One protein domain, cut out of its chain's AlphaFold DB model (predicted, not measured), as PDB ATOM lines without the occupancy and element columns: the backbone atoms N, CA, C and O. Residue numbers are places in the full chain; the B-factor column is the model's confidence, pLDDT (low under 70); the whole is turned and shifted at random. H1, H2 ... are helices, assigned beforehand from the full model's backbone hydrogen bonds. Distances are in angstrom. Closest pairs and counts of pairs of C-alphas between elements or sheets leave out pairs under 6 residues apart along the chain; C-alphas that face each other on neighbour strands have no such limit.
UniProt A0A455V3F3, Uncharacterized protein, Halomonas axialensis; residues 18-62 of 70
ATOM      1  N   ARG A  18      13.380  24.214   0.604       65.12
ATOM      2  CA  ARG A  18      12.808  25.551   0.456       65.12
ATOM      3  C   ARG A  18      12.547  26.147   1.826       65.12
ATOM      4  O   ARG A  18      11.691  25.664   2.562       65.12
ATOM      5  N   SER A  19      13.263  27.216   2.140       64.94
ATOM      6  CA  SER A  19      13.024  27.997   3.343       64.94
ATOM      7  C   SER A  19      11.724  28.793   3.244       64.94
ATOM      8  O   SER A  19      11.281  29.197   2.163       64.94
ATOM      9  N   SER A  20      11.130  29.078   4.399       63.97
ATOM     10  CA  SER A  20       9.944  29.915   4.548       63.97
ATOM     11  C   SER A  20      10.161  31.378   4.137       63.97
ATOM     12  O   SER A  20       9.182  32.102   3.981       63.97
ATOM     13  N   SER A  21      11.405  31.828   3.946       58.81
ATOM     14  CA  SER A  21      11.717  33.131   3.330       58.81
ATOM     15  C   SER A  21      11.625  33.125   1.802       58.81
ATOM     16  O   SER A  21      11.735  34.174   1.165       58.81
ATOM     17  N   GLY A  22      11.418  31.948   1.204       66.25
ATOM     18  CA  GLY A  22      11.393  31.752  -0.238       66.25
ATOM     19  C   GLY A  22      12.752  31.417  -0.851       66.25
ATOM     20  O   GLY A  22      12.806  31.269  -2.072       66.25
ATOM     21  N   THR A  23      13.816  31.271  -0.055       66.12
ATOM     22  CA  THR A  23      15.109  30.779  -0.549       66.12
ATOM     23  C   THR A  23      15.051  29.274  -0.792       66.12
ATOM     24  O   THR A  23      14.620  28.503   0.067       66.12
ATOM     25  N   SER A  24      15.461  28.859  -1.987       70.19
ATOM     26  CA  SER A  24      15.580  27.453  -2.364       70.19
ATOM     27  C   SER A  24      17.043  27.050  -2.306       70.19
ATOM     28  O   SER A  24      17.873  27.602  -3.024       70.19
ATOM     29  N   TYR A  25      17.333  26.064  -1.478       71.06
ATOM     30  CA  TYR A  25      18.651  25.513  -1.253       71.06
ATOM     31  C   TYR A  25      18.778  24.186  -1.979       71.06
ATOM     32  O   TYR A  25      17.839  23.395  -2.048       71.06
ATOM     33  N   GLN A  26      19.963  23.923  -2.512       73.06
ATOM     34  CA  GLN A  26      20.222  22.672  -3.219       73.06
ATOM     35  C   GLN A  26      20.343  21.471  -2.270       73.06
ATOM     36  O   GLN A  26      20.112  20.342  -2.689       73.06
ATOM     37  N   TYR A  27      20.692  21.724  -1.009       74.25
ATOM     38  CA  TYR A  27      20.956  20.706  -0.001       74.25
ATOM     39  C   TYR A  27      20.171  21.006   1.273       74.25
ATOM     40  O   TYR A  27      20.112  22.161   1.713       74.25
ATOM     41  N   ASP A  28      19.606  19.961   1.873       75.56
ATOM     42  CA  ASP A  28      18.957  20.036   3.178       75.56
ATOM     43  C   ASP A  28      19.962  19.682   4.284       75.56
ATOM     44  O   ASP A  28      20.326  18.520   4.461       75.56
ATOM     45  N   LEU A  29      20.408  20.658   5.082       70.56
ATOM     46  CA  LEU A  29      21.372  20.378   6.155       70.56
ATOM     47  C   LEU A  29      20.750  19.651   7.357       70.56
ATOM     48  O   LEU A  29      21.485  19.299   8.287       70.56
ATOM     49  N   SER A  30      19.433  19.407   7.351       70.56
ATOM     50  CA  SER A  30      18.790  18.473   8.279       70.56
ATOM     51  C   SER A  30      19.172  17.016   7.979       70.56
ATOM     52  O   SER A  30      19.220  16.189   8.893       70.56
ATOM     53  N   SER A  31      19.532  16.713   6.726       74.31
ATOM     54  CA  SER A  31      20.015  15.402   6.299       74.31
ATOM     55  C   SER A  31      21.540  15.296   6.469       74.31
ATOM     56  O   SER A  31      22.295  16.130   5.958       74.31
ATOM     57  N   PRO A  32      22.055  14.256   7.153       75.25
ATOM     58  CA  PRO A  32      23.494  14.086   7.351       75.25
ATOM     59  C   PRO A  32      24.247  13.830   6.038       75.25
ATOM     60  O   PRO A  32      25.399  14.241   5.912       75.25
ATOM     61  N   THR A  33      23.609  13.194   5.052       79.81
ATOM     62  CA  THR A  33      24.195  12.946   3.726       79.81
ATOM     63  C   THR A  33      24.391  14.252   2.963       79.81
ATOM     64  O   THR A  33      25.487  14.538   2.483       79.81
ATOM     65  N   ASP A  34      23.354  15.084   2.918       74.62
ATOM     66  CA  ASP A  34      23.374  16.375   2.231       74.62
ATOM     67  C   ASP A  34      24.335  17.346   2.902       74.62
ATOM     68  O   ASP A  34      25.021  18.105   2.226       74.62
ATOM     69  N   ARG A  35      24.477  17.267   4.227       76.69
ATOM     70  CA  ARG A  35      25.476  18.038   4.968       76.69
ATOM     71  C   ARG A  35      26.909  17.709   4.539       76.69
ATOM     72  O   ARG A  35      27.741  18.612   4.474       76.69
ATOM     73  N   ILE A  36      27.202  16.442   4.240       80.69
ATOM     74  CA  ILE A  36      28.515  16.022   3.729       80.69
ATOM     75  C   ILE A  36      28.697  16.510   2.289       80.69
ATOM     76  O   ILE A  36      29.729  17.105   1.986       80.69
ATOM     77  N   LEU A  37      27.692  16.309   1.429       80.81
ATOM     78  CA  LEU A  37      27.717  16.761   0.032       80.81
ATOM     79  C   LEU A  37      27.902  18.279  -0.069       80.81
ATOM     80  O   LEU A  37      28.731  18.752  -0.839       80.81
ATOM     81  N   TYR A  38      27.209  19.031   0.781       77.69
ATOM     82  CA  TYR A  38      27.347  20.476   0.894       77.69
ATOM     83  C   TYR A  38      28.745  20.903   1.352       77.69
ATOM     84  O   TYR A  38      29.309  21.876   0.853       77.69
ATOM     85  N   GLY A  39      29.344  20.157   2.286       77.88
ATOM     86  CA  GLY A  39      30.707  20.405   2.756       77.88
ATOM     87  C   GLY A  39      31.770  20.242   1.665       77.88
ATOM     88  O   GLY A  39      32.798  20.917   1.720       77.88
ATOM     89  N   VAL A  40      31.513  19.390   0.667       84.62
ATOM     90  CA  VAL A  40      32.423  19.127  -0.462       84.62
ATOM     91  C   VAL A  40      32.030  19.846  -1.759       84.62
ATOM     92  O   VAL A  40      32.720  19.671  -2.763       84.62
ATOM     93  N   ASP A  41      30.976  20.672  -1.748       80.69
ATOM     94  CA  ASP A  41      30.565  21.540  -2.862       80.69
ATOM     95  C   ASP A  41      30.792  23.031  -2.513       80.69
ATOM     96  O   ASP A  41      29.895  23.717  -2.010       80.69
ATOM     97  N   PRO A  42      31.988  23.585  -2.803       78.50
ATOM     98  CA  PRO A  42      32.281  25.002  -2.591       78.50
ATOM     99  C   PRO A  42      31.410  25.934  -3.439       78.50
ATOM    100  O   PRO A  42      31.196  27.085  -3.061       78.50
ATOM    101  N   ALA A  43      30.910  25.470  -4.589       78.31
ATOM    102  CA  ALA A  43      30.055  26.286  -5.439       78.31
ATOM    103  C   ALA A  43      28.682  26.489  -4.785       78.31
ATOM    104  O   ALA A  43      28.150  27.596  -4.846       78.31
ATOM    105  N   ALA A  44      28.140  25.464  -4.121       73.56
ATOM    106  CA  ALA A  44      26.930  25.598  -3.311       73.56
ATOM    107  C   ALA A  44      27.140  26.572  -2.146       73.56
ATOM    108  O   ALA A  44      26.336  27.480  -1.959       73.56
ATOM    109  N   GLN A  45      28.270  26.468  -1.443       75.81
ATOM    110  CA  GLN A  45      28.604  27.386  -0.349       75.81
ATOM    111  C   GLN A  45      28.685  28.845  -0.805       75.81
ATOM    112  O   GLN A  45      28.141  29.721  -0.137       75.81
ATOM    113  N   LEU A  46      29.320  29.118  -1.948       74.25
ATOM    114  CA  LEU A  46      29.415  30.472  -2.501       74.25
ATOM    115  C   LEU A  46      28.068  31.006  -2.999       74.25
ATOM    116  O   LEU A  46      27.795  32.194  -2.826       74.25
ATOM    117  N   ARG A  47      27.231  30.150  -3.605       71.44
ATOM    118  CA  ARG A  47      25.866  30.521  -4.020       71.44
ATOM    119  C   ARG A  47      25.041  30.971  -2.819       71.44
ATOM    120  O   ARG A  47      24.454  32.048  -2.870       71.44
ATOM    121  N   ASP A  48      25.065  30.188  -1.748       69.06
ATOM    122  CA  ASP A  48      24.285  30.482  -0.548       69.06
ATOM    123  C   ASP A  48      24.885  31.665   0.229       69.06
ATOM    124  O   ASP A  48      24.159  32.516   0.728       69.06
ATOM    125  N   GLN A  49      26.215  31.808   0.268       68.44
ATOM    126  CA  GLN A  49      26.879  32.941   0.929       68.44
ATOM    127  C   GLN A  49      26.508  34.299   0.312       68.44
ATOM    128  O   GLN A  49      26.583  35.323   0.994       68.44
ATOM    129  N   HIS A  50      26.154  34.337  -0.974       65.38
ATOM    130  CA  HIS A  50      25.789  35.578  -1.654       65.38
ATOM    131  C   HIS A  50      24.298  35.920  -1.551       65.38
ATOM    132  O   HIS A  50      23.914  37.023  -1.944       65.38
ATOM    133  N   ASP A  51      23.464  35.022  -1.015       66.50
ATOM    134  CA  ASP A  51      22.060  35.317  -0.750       66.50
ATOM    135  C   ASP A  51      21.915  35.963   0.650       66.50
ATOM    136  O   ASP A  51      22.081  35.294   1.673       66.50
ATOM    137  N   PRO A  52      21.580  37.266   0.741       64.62
ATOM    138  CA  PRO A  52      21.419  37.967   2.020       64.62
ATOM    139  C   PRO A  52      20.267  37.417   2.879       64.62
ATOM    140  O   PRO A  52      20.116  37.805   4.037       64.62
ATOM    141  N   ARG A  53      19.427  36.530   2.329       65.94
ATOM    142  CA  ARG A  53      18.341  35.859   3.054       65.94
ATOM    143  C   ARG A  53      18.826  34.677   3.887       65.94
ATOM    144  O   ARG A  53      18.122  34.300   4.818       65.94
ATOM    145  N   VAL A  54      20.027  34.151   3.632       63.19
ATOM    146  CA  VAL A  54      20.603  33.052   4.425       63.19
ATOM    147  C   VAL A  54      20.811  33.471   5.877       63.19
ATOM    148  O   VAL A  54      20.488  32.717   6.793       63.19
ATOM    149  N   ASP A  55      21.258  34.705   6.110       63.09
ATOM    150  CA  ASP A  55      21.421  35.235   7.467       63.09
ATOM    151  C   ASP A  55      20.069  35.391   8.191       63.09
ATOM    152  O   ASP A  55      19.967  35.123   9.392       63.09
ATOM    153  N   LEU A  56      19.007  35.759   7.462       62.06
ATOM    154  CA  LEU A  56      17.647  35.855   8.001       62.06
ATOM    155  C   LEU A  56      17.069  34.470   8.331       62.06
ATOM    156  O   LEU A  56      16.489  34.281   9.403       62.06
ATOM    157  N   ASP A  57      17.253  33.503   7.435       61.75
ATOM    158  CA  ASP A  57      16.772  32.127   7.585       61.75
ATOM    159  C   ASP A  57      17.395  31.433   8.783       61.75
ATOM    160  O   ASP A  57      16.711  30.767   9.567       61.75
ATOM    161  N   ARG A  58      18.695  31.644   8.953       64.25
ATOM    162  CA  ARG A  58      19.463  30.999  10.004       64.25
ATOM    163  C   ARG A  58      19.296  31.676  11.356       64.25
ATOM    164  O   ARG A  58      19.196  30.984  12.364       64.25
ATOM    165  N   GLY A  59      19.269  33.010  11.381       58.47
ATOM    166  CA  GLY A  59      19.196  33.788  12.618       58.47
ATOM    167  C   GLY A  59      17.781  33.928  13.176       58.47
ATOM    168  O   GLY A  59      17.579  33.785  14.380       58.47
ATOM    169  N   SER A  60      16.797  34.197  12.315       58.22
ATOM    170  CA  SER A  60      15.437  34.547  12.749       58.22
ATOM    171  C   SER A  60      14.445  33.396  12.619       58.22
ATOM    172  O   SER A  60      13.437  33.386  13.323       58.22
ATOM    173  N   LEU A  61      14.703  32.440  11.722       59.31
ATOM    174  CA  LEU A  61      13.734  31.399  11.375       59.31
ATOM    175  C   LEU A  61      14.192  29.978  11.743       59.31
ATOM    176  O   LEU A  61      13.407  29.049  11.578       59.31
ATOM    177  N   ASN A  62      15.405  29.802  12.289       59.66
ATOM    178  CA  ASN A  62      15.988  28.491  12.626       59.66
ATOM    179  C   ASN A  62      15.923  27.482  11.463       59.66
ATOM    180  O   ASN A  62      15.688  26.290  11.669       59.66
TER     181      ASN A  62
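Overview. This is residues 18 to 62 of the 70 residues of an uncharacterized protein of Halomonas axialensis (UniProt A0A455V3F3). Three short helices follow one another round a U, H1 and H3 as its two sides and H2 as its base, while the unnamed stretch 18 to 31 crosses from the H3 side to the H1 side. The 45 printed residues hold three named helices, H1, H2, H3 in chain order, and no named strand: all helix. The whole is compact, with a radius of gyration of the C-alphas of 10.3 A, and spans 25 by 20 by 15 A.

Arrangement. After residues 18 to 31, H1, residues 32 to 39, and H2, residues 42 to 49, only just touch, only at the corner by their tight link, with 3 pairs of C-alphas within 8 A; the closest C-alphas, of Tyr 38 and Ala 44, are 6.6 A apart. Their lines are about perpendicular, at 88 degrees. H2 and H3, residues 53 to 60, are close but not clearly touching, the closest C-alphas being those of Asp 48 and Val 54, 6.7 A; they run the same way at a steep tilt of 66 degrees. H1 and H3 are apart. In H1, H2 and H3 every O i to N i+4 pair is within hydrogen-bond range.

Along the chain. H1 begins at C-alpha 32 (23.494, 14.086, 7.351) and is 10.6 A long. H2 and H3 are each 10.2 A long; H3 ends at C-alpha 60 (15.437, 34.547, 12.749).

Size, cuts and confidence. The farthest C-alphas, Val 40 and Ser 60, are 26.5 A apart. The printed part has no cut, and both links between helices are tight. Mean pLDDT of the printed part is 70.1; residues 18 to 23 and 48 to 62 are under 70.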